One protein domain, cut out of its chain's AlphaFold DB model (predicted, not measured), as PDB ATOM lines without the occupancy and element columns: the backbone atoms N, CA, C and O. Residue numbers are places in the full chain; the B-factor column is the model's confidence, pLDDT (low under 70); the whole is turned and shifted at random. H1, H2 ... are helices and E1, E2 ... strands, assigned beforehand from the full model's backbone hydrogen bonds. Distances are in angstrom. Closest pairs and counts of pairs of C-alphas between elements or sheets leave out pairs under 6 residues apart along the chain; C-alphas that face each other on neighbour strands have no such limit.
ATOM      1  N   ILE A 658      63.870 210.660 312.405       50.22
ATOM      2  CA  ILE A 658      63.535 210.202 313.756       50.22
ATOM      3  C   ILE A 658      64.809 209.818 314.535       50.22
ATOM      4  O   ILE A 658      64.801 209.861 315.760       50.22
ATOM      5  N   LEU A 659      65.921 209.517 313.850       47.47
ATOM      6  CA  LEU A 659      67.189 209.131 314.472       47.47
ATOM      7  C   LEU A 659      67.858 210.287 315.235       47.47
ATOM      8  O   LEU A 659      68.285 210.089 316.370       47.47
ATOM      9  N   SER A 660      67.871 211.513 314.697       51.97
ATOM     10  CA  SER A 660      68.407 212.670 315.440       51.97
ATOM     11  C   SER A 660      67.538 213.023 316.650       51.97
ATOM     12  O   SER A 660      68.060 213.376 317.709       51.97
ATOM     13  N   PHE A 661      66.217 212.846 316.534       64.81
ATOM     14  CA  PHE A 661      65.291 212.945 317.662       64.81
ATOM     15  C   PHE A 661      65.531 211.846 318.705       64.81
ATOM     16  O   PHE A 661      65.531 212.156 319.889       64.81
ATOM     17  N   ALA A 662      65.795 210.600 318.300       63.09
ATOM     18  CA  ALA A 662      66.094 209.497 319.214       63.09
ATOM     19  C   ALA A 662      67.432 209.686 319.956       63.09
ATOM     20  O   ALA A 662      67.530 209.329 321.126       63.09
ATOM     21  N   LEU A 663      68.438 210.289 319.312       62.88
ATOM     22  CA  LEU A 663      69.719 210.630 319.945       62.88
ATOM     23  C   LEU A 663      69.612 211.841 320.889       62.88
ATOM     24  O   LEU A 663      70.209 211.832 321.964       62.88
ATOM     25  N   THR A 664      68.849 212.872 320.509       71.19
ATOM     26  CA  THR A 664      68.695 214.112 321.303       71.19
ATOM     27  C   THR A 664      67.711 213.939 322.464       71.19
ATOM     28  O   THR A 664      67.902 214.499 323.542       71.19
ATOM     29  N   TYR A 665      66.667 213.134 322.258       81.38
ATOM     30  CA  TYR A 665      65.601 212.849 323.216       81.38
ATOM     31  C   TYR A 665      65.482 211.329 323.435       81.38
ATOM     32  O   TYR A 665      64.494 210.715 323.021       81.38
ATOM     33  N   PRO A 666      66.487 210.688 324.061       77.00
ATOM     34  CA  PRO A 666      66.535 209.238 324.229       77.00
ATOM     35  C   PRO A 666      65.295 208.685 324.938       77.00
ATOM     36  O   PRO A 666      64.970 209.043 326.071       77.00
ATOM     37  N   GLY A 667      64.595 207.788 324.243       77.38
ATOM     38  CA  GLY A 667      63.344 207.189 324.703       77.38
ATOM     39  C   GLY A 667      62.086 208.043 324.483       77.38
ATOM     40  O   GLY A 667      61.029 207.671 324.992       77.38
ATOM     41  N   LEU A 668      62.158 209.147 323.727       85.38
ATOM     42  CA  LEU A 668      60.990 209.804 323.127       85.38
ATOM     43  C   LEU A 668      60.417 208.916 322.010       85.38
ATOM     44  O   LEU A 668      61.135 208.476 321.118       85.38
ATOM     45  N   VAL A 669      59.110 208.676 322.061       82.19
ATOM     46  CA  VAL A 669      58.359 207.828 321.121       82.19
ATOM     47  C   VAL A 669      57.624 208.677 320.085       82.19
ATOM     48  O   VAL A 669      57.653 208.380 318.891       82.19
ATOM     49  N   HIS A 670      56.944 209.728 320.542       83.56
ATOM     50  CA  HIS A 670      56.153 210.638 319.715       83.56
ATOM     51  C   HIS A 670      55.877 211.946 320.470       83.56
ATOM     52  O   HIS A 670      55.970 211.980 321.696       83.56
ATOM     53  N   PHE A 671      55.484 213.006 319.762       86.88
ATOM     54  CA  PHE A 671      54.930 214.213 320.371       86.88
ATOM     55  C   PHE A 671      53.887 214.881 319.469       86.88
ATOM     56  O   PHE A 671      53.861 214.666 318.261       86.88
ATOM     57  N   ILE A 672      53.039 215.709 320.067       84.94
ATOM     58  CA  ILE A 672      52.116 216.622 319.397       84.94
ATOM     59  C   ILE A 672      52.328 217.991 320.039       84.94
ATOM     60  O   ILE A 672      52.208 218.130 321.254       84.94
ATOM     61  N   HIS A 673      52.669 218.981 319.225       85.19
ATOM     62  CA  HIS A 673      52.741 220.384 319.609       85.19
ATOM     63  C   HIS A 673      51.476 221.076 319.098       85.19
ATOM     64  O   HIS A 673      51.103 220.882 317.942       85.19
ATOM     65  N   VAL A 674      50.806 221.870 319.924       83.75
ATOM     66  CA  VAL A 674      49.672 222.700 319.505       83.75
ATOM     67  C   VAL A 674      50.002 224.138 319.861       83.75
ATOM     68  O   VAL A 674      50.384 224.422 320.989       83.75
ATOM     69  N   GLN A 675      49.883 225.055 318.906       84.44
ATOM     70  CA  GLN A 675      50.109 226.475 319.158       84.44
ATOM     71  C   GLN A 675      48.969 227.289 318.564       84.44
ATOM     72  O   GLN A 675      48.730 227.222 317.359       84.44
ATOM     73  N   LYS A 676      48.243 228.042 319.400       84.31
ATOM     74  CA  LYS A 676      47.043 228.805 318.994       84.31
ATOM     75  C   LYS A 676      46.023 227.938 318.227       84.31
ATOM     76  O   LYS A 676      45.461 228.359 317.221       84.31
ATOM     77  N   GLY A 677      45.842 226.688 318.665       78.44
ATOM     78  CA  GLY A 677      44.993 225.681 318.008       78.44
ATOM     79  C   GLY A 677      45.593 225.014 316.757       78.44
ATOM     80  O   GLY A 677      45.030 224.039 316.262       78.44
ATOM     81  N   VAL A 678      46.743 225.473 316.249       76.94
ATOM     82  CA  VAL A 678      47.432 224.845 315.110       76.94
ATOM     83  C   VAL A 678      48.222 223.631 315.593       76.94
ATOM     84  O   VAL A 678      49.229 223.768 316.288       76.94
ATOM     85  N   VAL A 679      47.773 222.436 315.207       77.62
ATOM     86  CA  VAL A 679      48.408 221.162 315.571       77.62
ATOM     87  C   VAL A 679      49.585 220.854 314.638       77.62
ATOM     88  O   VAL A 679      49.418 220.677 313.431       77.62
ATOM     89  N   ALA A 680      50.778 220.721 315.212       76.25
ATOM     90  CA  ALA A 680      52.000 220.266 314.566       76.25
ATOM     91  C   ALA A 680      52.472 218.944 315.191       76.25
ATOM     92  O   ALA A 680      52.880 218.877 316.349       76.25
ATOM     93  N   SER A 681      52.443 217.872 314.400       73.88
ATOM     94  CA  SER A 681      52.879 216.535 314.811       73.88
ATOM     95  C   SER A 681      53.864 215.969 313.774       73.88
ATOM     96  O   SER A 681      53.611 216.094 312.570       73.88
ATOM     97  N   PRO A 682      55.003 215.379 314.185       69.75
ATOM     98  CA  PRO A 682      55.908 214.698 313.272       69.75
ATOM     99  C   PRO A 682      55.244 213.421 312.748       69.75
ATOM    100  O   PRO A 682      54.566 212.704 313.484       69.75
ATOM    101  N   HIS A 683      55.470 213.097 311.475       63.25
ATOM    102  CA  HIS A 683      54.887 211.902 310.868       63.25
ATOM    103  C   HIS A 683      55.310 210.639 311.636       63.25
ATOM    104  O   HIS A 683      56.494 210.306 311.681       63.25
ATOM    105  N   LEU A 684      54.334 209.908 312.181       63.34
ATOM    106  CA  LEU A 684      54.552 208.626 312.853       63.34
ATOM    107  C   LEU A 684      55.278 207.639 311.932       63.34
ATOM    108  O   LEU A 684      54.853 207.405 310.799       63.34
ATOM    109  N   VAL A 685      56.370 207.055 312.413       57.41
ATOM    110  CA  VAL A 685      57.182 206.082 311.676       57.41
ATOM    111  C   VAL A 685      57.400 204.868 312.563       57.41
ATOM    112  O   VAL A 685      57.757 205.008 313.731       57.41
ATOM    113  N   ASP A 686      57.204 203.681 311.995       62.19
ATOM    114  CA  ASP A 686      57.548 202.444 312.680       62.19
ATOM    115  C   ASP A 686      59.069 202.268 312.685       62.19
ATOM    116  O   ASP A 686      59.691 202.147 311.623       62.19
ATOM    117  N   LEU A 687      59.687 202.261 313.869       60.66
ATOM    118  CA  LEU A 687      61.098 201.901 313.976       60.66
ATOM    119  C   LEU A 687      61.309 200.384 313.919       60.66
ATOM    120  O   LEU A 687      62.406 199.976 313.564       60.66
ATOM    121  N   ASN A 688      60.282 199.540 314.111       63.97
ATOM    122  CA  ASN A 688      60.435 198.095 313.889       63.97
ATOM    123  C   ASN A 688      60.697 197.768 312.403       63.97
ATOM    124  O   ASN A 688      61.423 196.827 312.088       63.97
ATOM    125  N   GLU A 689      60.122 198.545 311.475       58.19
ATOM    126  CA  GLU A 689      60.372 198.382 310.033       58.19
ATOM    127  C   GLU A 689      61.746 198.920 309.601       58.19
ATOM    128  O   GLU A 689      62.334 198.403 308.647       58.19
ATOM    129  N   ARG A 690      62.241 199.966 310.278       53.75
ATOM    130  CA  ARG A 690      63.482 200.683 309.928       53.75
ATOM    131  C   ARG A 690      64.729 200.217 310.664       53.75
ATOM    132  O   ARG A 690      65.820 200.425 310.158       53.75
ATOM    133  N   ASP A 691      64.574 199.632 311.837       59.25
ATOM    134  CA  ASP A 691      65.652 199.103 312.658       59.25
ATOM    135  C   ASP A 691      65.242 197.688 313.081       59.25
ATOM    136  O   ASP A 691      64.774 197.449 314.195       59.25
ATOM    137  N   ARG A 692      65.350 196.743 312.133       56.38
ATOM    138  CA  ARG A 692      64.940 195.333 312.309       56.38
ATOM    139  C   ARG A 692      65.745 194.590 313.389       56.38
ATOM    140  O   ARG A 692      65.322 193.513 313.799       56.38
ATOM    141  N   HIS A 693      66.887 195.130 313.813       57.75
ATOM    142  CA  HIS A 693      67.716 194.592 314.898       57.75
ATOM    143  C   HIS A 693      67.607 195.422 316.186       57.75
ATOM    144  O   HIS A 693      68.176 195.044 317.205       57.75
ATOM    145  N   HIS A 694      66.871 196.537 316.136       63.91
ATOM    146  CA  HIS A 694      66.697 197.506 317.212       63.91
ATOM    147  C   HIS A 694      68.030 198.052 317.771       63.91
ATOM    148  O   HIS A 694      68.100 198.372 318.953       63.91
ATOM    149  N   GLU A 695      69.090 198.148 316.959       67.62
ATOM    150  CA  GLU A 695      70.467 198.460 317.390       67.62
ATOM    151  C   GLU A 695      70.547 199.783 318.178       67.62
ATOM    152  O   GLU A 695      71.069 199.817 319.294       67.62
ATOM    153  N   ILE A 696      69.938 200.852 317.656       64.00
ATOM    154  CA  ILE A 696      69.932 202.184 318.295       64.00
ATOM    155  C   ILE A 696      69.094 202.161 319.583       64.00
ATOM    156  O   ILE A 696      69.389 202.845 320.563       64.00
ATOM    157  N   LEU A 697      68.046 201.341 319.601       63.19
ATOM    158  CA  LEU A 697      67.139 201.204 320.737       63.19
ATOM    159  C   LEU A 697      67.733 200.323 321.845       63.19
ATOM    160  O   LEU A 697      67.495 200.595 323.018       63.19
ATOM    161  N   HIS A 698      68.553 199.330 321.492       69.56
ATOM    162  CA  HIS A 698      69.375 198.559 322.422       69.56
ATOM    163  C   HIS A 698      70.475 199.422 323.041       69.56
ATOM    164  O   HIS A 698      70.697 199.318 324.246       69.56
ATOM    165  N   GLU A 699      71.107 200.317 322.273       71.38
ATOM    166  CA  GLU A 699      72.061 201.284 322.824       71.38
ATOM    167  C   GLU A 699      71.377 202.247 323.810       71.38
ATOM    168  O   GLU A 699      71.833 202.419 324.941       71.38
ATOM    169  N   ILE A 700      70.230 202.822 323.422       65.31
ATOM    170  CA  ILE A 700      69.419 203.669 324.307       65.31
ATOM    171  C   ILE A 700      69.002 202.886 325.558       65.31
ATOM    172  O   ILE A 700      69.211 203.378 326.661       65.31
ATOM    173  N   PHE A 701      68.467 201.670 325.430       68.19
ATOM    174  CA  PHE A 701      68.033 200.862 326.573       68.19
ATOM    175  C   PHE A 701      69.192 200.477 327.504       68.19
ATOM    176  O   PHE A 701      69.044 200.561 328.723       68.19
ATOM    177  N   GLY A 702      70.364 200.141 326.954       70.19
ATOM    178  CA  GLY A 702      71.583 199.868 327.721       70.19
ATOM    179  C   GLY A 702      72.067 201.066 328.546       70.19
ATOM    180  O   GLY A 702      72.651 200.881 329.609       70.19
ATOM    181  N   ARG A 703      71.750 202.300 328.125       68.75
ATOM    182  CA  ARG A 703      72.001 203.534 328.897       68.75
ATOM    183  C   ARG A 703      70.994 203.777 330.045       68.75
ATOM    184  O   ARG A 703      71.149 204.776 330.751       68.75
ATOM    185  N   TYR A 704      69.976 202.924 330.234       66.81
ATOM    186  CA  TYR A 704      68.956 203.074 331.293       66.81
ATOM    187  C   TYR A 704      68.728 201.829 332.170       66.81
ATOM    188  O   TYR A 704      68.603 202.000 333.381       66.81
ATOM    189  N   GLY A 705      68.678 200.615 331.602       61.72
ATOM    190  CA  GLY A 705      68.336 199.374 332.326       61.72
ATOM    191  C   GLY A 705      66.935 199.397 332.975       61.72
ATOM    192  O   GLY A 705      66.179 200.356 332.844       61.72
ATOM    193  N   GLU A 706      66.475 198.362 333.675       59.22
ATOM    194  CA  GLU A 706      66.587 196.938 333.339       59.22
ATOM    195  C   GLU A 706      65.182 196.292 333.501       59.22
ATOM    196  O   GLU A 706      64.208 196.967 333.841       59.22
ATOM    197  N   THR A 707      65.066 194.979 333.286       56.22
ATOM    198  CA  THR A 707      63.887 194.105 333.533       56.22
ATOM    199  C   THR A 707      62.618 194.254 332.674       56.22
ATOM    200  O   THR A 707      61.993 193.229 332.403       56.22
ATOM    201  N   VAL A 708      62.209 195.438 332.194       60.19
ATOM    202  CA  VAL A 708      60.967 195.550 331.386       60.19
ATOM    203  C   VAL A 708      61.223 195.198 329.907       60.19
ATOM    204  O   VAL A 708      61.987 195.913 329.251       60.19
ATOM    205  N   PRO A 709      60.564 194.169 329.327       64.62
ATOM    206  CA  PRO A 709      60.679 193.856 327.904       64.62
ATOM    207  C   PRO A 709      59.960 194.920 327.063       64.62
ATOM    208  O   PRO A 709      58.736 194.920 326.920       64.62
ATOM    209  N   TRP A 710      60.730 195.844 326.498       64.44
ATOM    210  CA  TRP A 710      60.234 196.879 325.597       64.44
ATOM    211  C   TRP A 710      60.122 196.361 324.159       64.44
ATOM    212  O   TRP A 710      60.838 195.459 323.727       64.44
ATOM    213  N   ARG A 711      59.216 196.976 323.397       69.94
ATOM    214  CA  ARG A 711      59.118 196.886 321.935       69.94
ATOM    215  C   ARG A 711      58.708 198.253 321.414       69.94
ATOM    216  O   ARG A 711      57.972 198.963 322.107       69.94
ATOM    217  N   TRP A 712      59.139 198.628 320.212       69.00
ATOM    218  CA  TRP A 712      58.637 199.864 319.621       69.00
ATOM    219  C   TRP A 712      57.140 199.692 319.308       69.00
ATOM    220  O   TRP A 712      56.759 198.676 318.718       69.00
ATOM    221  N   PRO A 713      56.258 200.619 319.721       68.50
ATOM    222  CA  PRO A 713      54.829 200.469 319.486       68.50
ATOM    223  C   PRO A 713      54.543 200.540 317.983       68.50
ATOM    224  O   PRO A 713      54.973 201.472 317.307       68.50
ATOM    225  N   ALA A 714      53.802 199.560 317.466       75.88
ATOM    226  CA  ALA A 714      53.430 199.517 316.054       75.88
ATOM    227  C   ALA A 714      52.631 200.768 315.647       75.88
ATOM    228  O   ALA A 714      51.872 201.312 316.455       75.88
ATOM    229  N   VAL A 715      52.714 201.188 314.379       69.94
ATOM    230  CA  VAL A 715      52.038 202.409 313.879       69.94
ATOM    231  C   VAL A 715      50.535 202.466 314.198       69.94
ATOM    232  O   VAL A 715      50.016 203.546 314.468       69.94
ATOM    233  N   ALA A 716      49.825 201.333 314.229       76.31
ATOM    234  CA  ALA A 716      48.410 201.294 314.622       76.31
ATOM    235  C   ALA A 716      48.182 201.649 316.107       76.31
ATOM    236  O   ALA A 716      47.212 202.332 316.435       76.31
ATOM    237  N   THR A 717      49.087 201.230 316.994       76.62
ATOM    238  CA  THR A 717      49.098 201.630 318.408       76.62
ATOM    239  C   THR A 717      49.483 203.099 318.531       76.62
ATOM    240  O   THR A 717      48.778 203.850 319.192       76.62
ATOM    241  N   LEU A 718      50.538 203.537 317.837       69.50
ATOM    242  CA  LEU A 718      50.985 204.935 317.839       69.50
ATOM    243  C   LEU A 718      49.899 205.919 317.391       69.50
ATOM    244  O   LEU A 718      49.738 206.952 318.033       69.50
ATOM    245  N   ARG A 719      49.131 205.597 316.338       76.44
ATOM    246  CA  ARG A 719      47.969 206.409 315.930       76.44
ATOM    247  C   ARG A 719      46.945 206.485 317.054       76.44
ATOM    248  O   ARG A 719      46.671 207.580 317.512       76.44
ATOM    249  N   ARG A 720      46.507 205.335 317.586       78.56
ATOM    250  CA  ARG A 720      45.546 205.275 318.700       78.56
ATOM    251  C   ARG A 720      46.011 206.085 319.914       78.56
ATOM    252  O   ARG A 720      45.183 206.695 320.579       78.56
ATOM    253  N   LEU A 721      47.313 206.103 320.208       72.06
ATOM    254  CA  LEU A 721      47.887 206.934 321.268       72.06
ATOM    255  C   LEU A 721      47.864 208.427 320.917       72.06
ATOM    256  O   LEU A 721      47.484 209.218 321.770       72.06
ATOM    257  N   GLY A 722      48.188 208.811 319.679       72.94
ATOM    258  CA  GLY A 722      48.017 210.183 319.185       72.94
ATOM    259  C   GLY A 722      46.558 210.652 319.233       72.94
ATOM    260  O   GLY A 722      46.285 211.734 319.744       72.94
ATOM    261  N   ASP A 723      45.616 209.810 318.805       76.19
ATOM    262  CA  ASP A 723      44.173 210.059 318.897       76.19
ATOM    263  C   ASP A 723      43.752 210.236 320.370       76.19
ATOM    264  O   ASP A 723      43.113 211.221 320.735       76.19
ATOM    265  N   THR A 724      44.182 209.322 321.251       75.25
ATOM    266  CA  THR A 724      43.916 209.380 322.704       75.25
ATOM    267  C   THR A 724      44.521 210.631 323.347       75.25
ATOM    268  O   THR A 724      43.905 211.216 324.231       75.25
ATOM    269  N   MET A 725      45.696 211.076 322.896       70.81
ATOM    270  CA  MET A 725      46.316 212.330 323.330       70.81
ATOM    271  C   MET A 725      45.491 213.542 322.884       70.81
ATOM    272  O   MET A 725      45.210 214.401 323.711       70.81
ATOM    273  N   LEU A 726      45.044 213.586 321.625       71.81
ATOM    274  CA  LEU A 726      44.207 214.672 321.098       71.81
ATOM    275  C   LEU A 726      42.851 214.771 321.818       71.81
ATOM    276  O   LEU A 726      42.414 215.873 322.133       71.81
ATOM    277  N   TYR A 727      42.216 213.643 322.153       73.75
ATOM    278  CA  TYR A 727      41.014 213.633 323.000       73.75
ATOM    279  C   TYR A 727      41.315 213.913 324.487       73.75
ATOM    280  O   TYR A 727      40.460 214.432 325.204       73.75
ATOM    281  N   GLY A 728      42.520 213.584 324.961       65.69
ATOM    282  CA  GLY A 728      42.965 213.777 326.345       65.69
ATOM    283  C   GLY A 728      43.386 215.208 326.698       65.69
ATOM    284  O   GLY A 728      43.309 215.576 327.869       65.69
ATOM    285  N   LEU A 729      43.765 216.025 325.703       62.00
ATOM    286  CA  LEU A 729      44.180 217.433 325.850       62.00
ATOM    287  C   LEU A 729      43.206 218.300 326.665       62.00
ATOM    288  O   LEU A 729      43.621 219.237 327.343       62.00
ATOM    289  N   ALA A 730      41.917 217.950 326.668       57.88
ATOM    290  CA  ALA A 730      40.870 218.630 327.428       57.88
ATOM    291  C   ALA A 730      41.006 218.527 328.970       57.88
ATOM    292  O   ALA A 730      40.109 218.974 329.688       57.88
ATOM    293  N   ARG A 731      42.075 217.916 329.510       57.03
ATOM    294  CA  ARG A 731      42.333 217.803 330.957       57.03
ATOM    295  C   ARG A 731      43.777 218.184 331.300       57.03
ATOM    296  O   ARG A 731      44.729 217.692 330.705       57.03
ATOM    297  N   GLN A 732      43.924 219.078 332.277       58.28
ATOM    298  CA  GLN A 732      45.188 219.744 332.612       58.28
ATOM    299  C   GLN A 732      46.295 218.788 333.103       58.28
ATOM    300  O   GLN A 732      46.018 217.730 333.671       58.28
ATOM    301  N   HIS A 733      47.549 219.206 332.879       58.31
ATOM    302  CA  HIS A 733      48.810 218.765 333.506       58.31
ATOM    303  C   HIS A 733      48.799 217.413 334.244       58.31
ATOM    304  O   HIS A 733      48.980 217.343 335.460       58.31
ATOM    305  N   THR A 734      48.637 216.316 333.507       62.16
ATOM    306  CA  THR A 734      48.593 214.964 334.079       62.16
ATOM    307  C   THR A 734      49.624 214.049 333.422       62.16
ATOM    308  O   THR A 734      49.653 213.881 332.204       62.16
ATOM    309  N   VAL A 735      50.491 213.445 334.245       64.75
ATOM    310  CA  VAL A 735      51.463 212.434 333.801       64.75
ATOM    311  C   VAL A 735      50.784 211.070 333.812       64.75
ATOM    312  O   VAL A 735      50.793 210.367 334.823       64.75
ATOM    313  N   TRP A 736      50.178 210.697 332.689       67.50
ATOM    314  CA  TRP A 736      49.581 209.373 332.532       67.50
ATOM    315  C   TRP A 736      50.684 208.320 332.356       67.50
ATOM    316  O   TRP A 736      51.691 208.557 331.684       67.50
ATOM    317  N   GLN A 737      50.499 207.137 332.940       68.50
ATOM    318  CA  GLN A 737      51.404 206.002 332.768       68.50
ATOM    319  C   GLN A 737      50.610 204.792 332.274       68.50
ATOM    320  O   GLN A 737      49.794 204.236 333.001       68.50
ATOM    321  N   HIS A 738      50.882 204.386 331.039       69.25
ATOM    322  CA  HIS A 738      50.557 203.065 330.515       69.25
ATOM    323  C   HIS A 738      51.750 202.140 330.803       69.25
ATOM    324  O   HIS A 738      52.878 202.605 330.958       69.25
ATOM    325  N   GLU A 739      51.526 200.830 330.859       70.00
ATOM    326  CA  GLU A 739      52.500 199.830 331.339       70.00
ATOM    327  C   GLU A 739      53.921 199.968 330.750       70.00
ATOM    328  O   GLU A 739      54.903 199.838 331.476       70.00
ATOM    329  N   SER A 740      54.040 200.306 329.459       77.50
ATOM    330  CA  SER A 740      55.326 200.503 328.767       77.50
ATOM    331  C   SER A 740      55.627 201.959 328.379       77.50
ATOM    332  O   SER A 740      56.710 202.223 327.854       77.50
ATOM    333  N   PHE A 741      54.712 202.909 328.620       81.00
ATOM    334  CA  PHE A 741      54.784 204.280 328.088       81.00
ATOM    335  C   PHE A 741      54.295 205.335 329.085       81.00
ATOM    336  O   PHE A 741      53.258 205.173 329.726       81.00
ATOM    337  N   ARG A 742      55.002 206.461 329.174       84.62
ATOM    338  CA  ARG A 742      54.611 207.622 329.984       84.62
ATOM    339  C   ARG A 742      54.270 208.799 329.082       84.62
ATOM    340  O   ARG A 742      55.027 209.118 328.169       84.62
ATOM    341  N   TYR A 743      53.151 209.448 329.373       83.50
ATOM    342  CA  TYR A 743      52.691 210.647 328.684       83.50
ATOM    343  C   TYR A 743      53.027 211.850 329.552       83.50
ATOM    344  O   TYR A 743      52.797 211.837 330.761       83.50
ATOM    345  N   LEU A 744      53.568 212.888 328.933       84.56
ATOM    346  CA  LEU A 744      53.775 214.192 329.543       84.56
ATOM    347  C   LEU A 744      52.990 215.222 328.747       84.56
ATOM    348  O   LEU A 744      53.058 215.227 327.519       84.56
ATOM    349  N   TYR A 745      52.253 216.064 329.464       86.75
ATOM    350  CA  TYR A 745      51.516 217.190 328.914       86.75
ATOM    351  C   TYR A 745      51.932 218.474 329.631       86.75
ATOM    352  O   TYR A 745      51.836 218.578 330.860       86.75
ATOM    353  N   LEU A 746      52.387 219.449 328.851       84.06
ATOM    354  CA  LEU A 746      52.795 220.765 329.309       84.06
ATOM    355  C   LEU A 746      52.138 221.835 328.431       84.06
ATOM    356  O   LEU A 746      52.539 222.050 327.291       84.06
ATOM    357  N   ALA A 747      51.128 222.502 328.984       84.44
ATOM    358  CA  ALA A 747      50.621 223.773 328.482       84.44
ATOM    359  C   ALA A 747      51.431 224.938 329.079       84.44
ATOM    360  O   ALA A 747      51.769 224.924 330.263       84.44
ATOM    361  N   GLN A 748      51.731 225.951 328.272       84.06
ATOM    362  CA  GLN A 748      52.344 227.206 328.690       84.06
ATOM    363  C   GLN A 748      51.865 228.334 327.759       84.06
ATOM    364  O   GLN A 748      52.354 228.488 326.641       84.06
ATOM    365  N   HIS A 749      50.910 229.137 328.243       86.75
ATOM    366  CA  HIS A 749      50.183 230.136 327.443       86.75
ATOM    367  C   HIS A 749      49.533 229.492 326.199       86.75
ATOM    368  O   HIS A 749      48.998 228.393 326.303       86.75
ATOM    369  N   ASP A 750      49.599 230.140 325.032       86.88
ATOM    370  CA  ASP A 750      49.040 229.655 323.759       86.88
ATOM    371  C   ASP A 750      49.745 228.407 323.175       86.88
ATOM    372  O   ASP A 750      49.501 228.061 322.013       86.88
ATOM    373  N   VAL A 751      50.677 227.788 323.912       84.38
ATOM    374  CA  VAL A 751      51.522 226.677 323.458       84.38
ATOM    375  C   VAL A 751      51.300 225.450 324.334       84.38
ATOM    376  O   VAL A 751      51.423 225.503 325.554       84.38
ATOM    377  N   GLU A 752      51.048 224.315 323.703       88.12
ATOM    378  CA  GLU A 752      50.835 223.020 324.331       88.12
ATOM    379  C   GLU A 752      51.784 221.987 323.721       88.12
ATOM    380  O   GLU A 752      51.964 221.918 322.503       88.12
ATOM    381  N   LEU A 753      52.377 221.142 324.561       88.56
ATOM    382  CA  LEU A 753      53.154 219.987 324.130       88.56
ATOM    383  C   LEU A 753      52.661 218.734 324.849       88.56
ATOM    384  O   LEU A 753      52.700 218.656 326.075       88.56
ATOM    385  N   VAL A 754      52.269 217.721 324.081       88.44
ATOM    386  CA  VAL A 754      52.057 216.353 324.567       88.44
ATOM    387  C   VAL A 754      53.162 215.469 324.011       88.44
ATOM    388  O   VAL A 754      53.431 215.510 322.814       88.44
ATOM    389  N   ALA A 755      53.798 214.642 324.835       89.06
ATOM    390  CA  ALA A 755      54.830 213.712 324.385       89.06
ATOM    391  C   ALA A 755      54.700 212.337 325.043       89.06
ATOM    392  O   ALA A 755      54.371 212.223 326.224       89.06
ATOM    393  N   VAL A 756      54.994 211.299 324.262       87.25
ATOM    394  CA  VAL A 756      55.070 209.899 324.687       87.25
ATOM    395  C   VAL A 756      56.537 209.536 324.869       87.25
ATOM    396  O   VAL A 756      57.332 209.711 323.947       87.25
ATOM    397  N   TYR A 757      56.885 208.973 326.020       87.50
ATOM    398  CA  TYR A 757      58.199 208.405 326.321       87.50
ATOM    399  C   TYR A 757      58.055 206.936 326.729       87.50
ATOM    400  O   TYR A 757      56.978 206.509 327.152       87.50
ATOM    401  N   PHE A 758      59.129 206.149 326.672       84.75
ATOM    402  CA  PHE A 758      59.126 204.812 327.278       84.75
ATOM    403  C   PHE A 758      59.065 204.868 328.807       84.75
ATOM    404  O   PHE A 758      59.646 205.743 329.450       84.75
ATOM    405  N   GLY A 759      58.439 203.852 329.405       81.81
ATOM    406  CA  GLY A 759      58.393 203.657 330.855       81.81
ATOM    407  C   GLY A 759      59.768 203.479 331.515       81.81
ATOM    408  O   GLY A 759      59.898 203.766 332.705       81.81
ATOM    409  N   PHE A 760      60.804 203.081 330.762       82.00
ATOM    410  CA  PHE A 760      62.179 203.004 331.276       82.00
ATOM    411  C   PHE A 760      62.831 204.382 331.483       82.00
ATOM    412  O   PHE A 760      63.766 204.497 332.270       82.00
ATOM    413  N   VAL A 761      62.350 205.452 330.835       82.38
ATOM    414  CA  VAL A 761      62.973 206.779 330.969       82.38
ATOM    415  C   VAL A 761      62.662 207.364 332.360       82.38
ATOM    416  O   VAL A 761      61.483 207.526 332.700       82.38
ATOM    417  N   PRO A 762      63.669 207.719 333.188       83.88
ATOM    418  CA  PRO A 762      63.439 208.245 334.533       83.88
ATOM    419  C   PRO A 762      62.637 209.551 334.518       83.88
ATOM    420  O   PRO A 762      62.960 210.460 333.751       83.88
ATOM    421  N   LYS A 763      61.632 209.682 335.402       85.31
ATOM    422  CA  LYS A 763      60.701 210.835 335.441       85.31
ATOM    423  C   LYS A 763      61.418 212.193 335.412       85.31
ATOM    424  O   LYS A 763      61.016 213.075 334.658       85.31
ATOM    425  N   ASN A 764      62.513 212.333 336.157       83.88
ATOM    426  CA  ASN A 764      63.281 213.579 336.249       83.88
ATOM    427  C   ASN A 764      63.965 213.933 334.911       83.88
ATOM    428  O   ASN A 764      63.943 215.090 334.494       83.88
ATOM    429  N   ARG A 765      64.505 212.933 334.189       84.12
ATOM    430  CA  ARG A 765      65.061 213.126 332.836       84.12
ATOM    431  C   ARG A 765      63.964 213.409 331.811       84.12
ATOM    432  O   ARG A 765      64.159 214.285 330.977       84.12
ATOM    433  N   MET A 766      62.812 212.733 331.891       88.19
ATOM    434  CA  MET A 766      61.680 213.026 331.003       88.19
ATOM    435  C   MET A 766      61.231 214.488 331.125       88.19
ATOM    436  O   MET A 766      61.074 215.146 330.106       88.19
ATOM    437  N   TRP A 767      61.078 215.023 332.343       88.88
ATOM    438  CA  TRP A 767      60.681 216.422 332.550       88.88
ATOM    439  C   TRP A 767      61.681 217.426 331.966       88.88
ATOM    440  O   TRP A 767      61.266 218.388 331.319       88.88
ATOM    441  N   ALA A 768      62.986 217.195 332.148       87.81
ATOM    442  CA  ALA A 768      64.026 218.032 331.545       87.81
ATOM    443  C   ALA A 768      63.975 217.976 330.006       87.81
ATOM    444  O   ALA A 768      63.913 219.013 329.349       87.81
ATOM    445  N   MET A 769      63.901 216.767 329.435       90.19
ATOM    446  CA  MET A 769      63.757 216.558 327.991       90.19
ATOM    447  C   MET A 769      62.467 217.161 327.427       90.19
ATOM    448  O   MET A 769      62.478 217.671 326.315       90.19
ATOM    449  N   HIS A 770      61.362 217.132 328.171       90.31
ATOM    450  CA  HIS A 770      60.072 217.663 327.734       90.31
ATOM    451  C   HIS A 770      60.066 219.196 327.697       90.31
ATOM    452  O   HIS A 770      59.600 219.783 326.724       90.31
ATOM    453  N   ARG A 771      60.672 219.856 328.697       88.94
ATOM    454  CA  ARG A 771      60.892 221.313 328.676       88.94
ATOM    455  C   ARG A 771      61.831 221.729 327.541       88.94
ATOM    456  O   ARG A 771      61.525 222.682 326.829       88.94
ATOM    457  N   GLN A 772      62.924 220.990 327.326       87.94
ATOM    458  CA  GLN A 772      63.825 221.244 326.198       87.94
ATOM    459  C   GLN A 772      63.101 221.057 324.857       87.94
ATOM    460  O   GLN A 772      63.212 221.915 323.994       87.94
ATOM    461  N   LEU A 773      62.316 219.986 324.694       87.44
ATOM    462  CA  LEU A 773      61.513 219.722 323.493       87.44
ATOM    463  C   LEU A 773      60.501 220.845 323.221       87.44
ATOM    464  O   LEU A 773      60.325 221.243 322.074       87.44
ATOM    465  N   MET A 774      59.871 221.392 324.265       86.88
ATOM    466  CA  MET A 774      58.944 222.515 324.124       86.88
ATOM    467  C   MET A 774      59.659 223.778 323.628       86.88
ATOM    468  O   MET A 774      59.172 224.418 322.696       86.88
ATOM    469  N   ALA A 775      60.836 224.098 324.176       82.50
ATOM    470  CA  ALA A 775      61.657 225.216 323.708       82.50
ATOM    471  C   ALA A 775      62.134 225.010 322.255       82.50
ATOM    472  O   ALA A 775      61.946 225.889 321.412       82.50
ATOM    473  N   ASP A 776      62.676 223.830 321.949       79.94
ATOM    474  CA  ASP A 776      63.175 223.429 320.628       79.94
ATOM    475  C   ASP A 776      62.113 223.489 319.527       79.94
ATOM    476  O   ASP A 776      62.437 223.812 318.383       79.94
ATOM    477  N   VAL A 777      60.860 223.140 319.836       78.31
ATOM    478  CA  VAL A 777      59.756 223.159 318.864       78.31
ATOM    479  C   VAL A 777      59.138 224.556 318.758       78.31
ATOM    480  O   VAL A 777      58.945 225.038 317.640       78.31
ATOM    481  N   SER A 778      58.933 225.257 319.881       77.00
ATOM    482  CA  SER A 778      58.421 226.639 319.887       77.00
ATOM    483  C   SER A 778      59.313 227.571 319.063       77.00
ATOM    484  O   SER A 778      58.820 228.309 318.210       77.00
ATOM    485  N   GLN A 779      60.641 227.488 319.231       71.12
ATOM    486  CA  GLN A 779      61.607 228.309 318.483       71.12
ATOM    487  C   GLN A 779      61.518 228.143 316.955       71.12
ATOM    488  O   GLN A 779      61.909 229.054 316.227       71.12
ATOM    489  N   ARG A 780      60.995 227.013 316.452       63.19
ATOM    490  CA  ARG A 780      60.812 226.762 315.008       63.19
ATOM    491  C   ARG A 780      59.504 227.336 314.474       63.19
ATOM    492  O   ARG A 780      59.449 227.730 313.314       63.19
ATOM    493  N   HIS A 781      58.463 227.394 315.303       55.94
ATOM    494  CA  HIS A 781      57.206 228.048 314.941       55.94
ATOM    495  C   HIS A 781      57.320 229.579 314.944       55.94
ATOM    496  O   HIS A 781      56.629 230.226 314.171       55.94
ATOM    497  N   TYR A 782      58.250 230.161 315.709       43.00
ATOM    498  CA  TYR A 782      58.609 231.584 315.593       43.00
ATOM    499  C   TYR A 782      59.482 231.924 314.365       43.00
ATOM    500  O   TYR A 782      59.834 233.094 314.171       43.00
ATOM    501  N   SER A 783      59.827 230.944 313.520       37.56
ATOM    502  CA  SER A 783      60.541 231.152 312.251       37.56
ATOM    503  C   SER A 783      59.852 230.503 311.047       37.56
ATOM    504  O   SER A 783      60.516 229.945 310.171       37.56
TER     505      SER A 783
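Overview. This is residues 658 to 783 of the 784 residues of an uncharacterized protein of Absidia glauca (UniProt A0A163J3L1). A twisted four-stranded sheet lies in the middle, with the long helix H5 slanting over one face and H4 slanting over the other. The short helices H2 and H3 lie beyond the end of the sheet where E1 begins, and H1 only grazes the sheet near that end. The printed part has 126 residues, with five named helices and four named strands in the order H1 E1 E2 H2 H3 H4 E3 E4 H5; the sheet's order is E2 E1 E4 E3, all antiparallel, and the class is mixed, helices and strands. The whole is compact, with a radius of gyration of the C-alphas of 14.2 A and spans of 40 by 29 by 28 A.

Arrangement. Start at H1, residues 658 to 664; its closest C-alpha pair with E1, residues 668 to 675, is Ala 662 and Leu 668, 6.4 A apart. E1 forms a hairpin with E2, residues 678 to 680, where N 673 and O 680 are 2.9 A apart, within hydrogen-bond range. Next come H2, residues 687 to 690, and H3, residues 695 to 702; they are apart and neither is on the sheet, while H1 and H3 are near each other, with 7 pairs of C-alphas within 10 A. H4, residues 715 to 728, is on the sheet at a height of 9.4 A, over E1 and slantwise to it at 39 degrees on the local plane; their closest C-alphas, Ile 672 and Gly 722, are 7.6 A apart. E3, residues 741 to 748, and E4, residues 751 to 758, form a hairpin, with N 744 and O 755 at 2.9 A; E4 also pairs with E1, with N 672 and O 754 at 2.8 A. H5, residues 763 to 781, is on the opposite face from H4, giving three layers, helices on both faces of a sheet; its height is 8.6 A, over E1, E4 and E3, and its closest C-alphas to E4, Leu 753 and Met 774, are 6.3 A apart. Every O i to N i+4 pair is within hydrogen-bond range in H1, H3 and H4, and 14 of 15 in H5; H2 is too short for one.

Along the chain. Find C-alpha 658 at (63.535, 210.202, 313.756), where H1 begins. E1 runs 20.3 A, H4 19.2 A, E3 23.1 A and E4 23.5 A. H5 runs 27.0 A to C-alpha 781 at (57.206, 228.048, 314.941).

Size, cuts and confidence. The C-alphas farthest apart, of Thr 707 and Ser 783, are 42.9 A apart. The printed part has no cut; the links H3 to H4 and H4 to E3 are long. Mean pLDDT of the printed part is 73.2, with 53 residues under 70, among them 682 to 698 and 703 to 713.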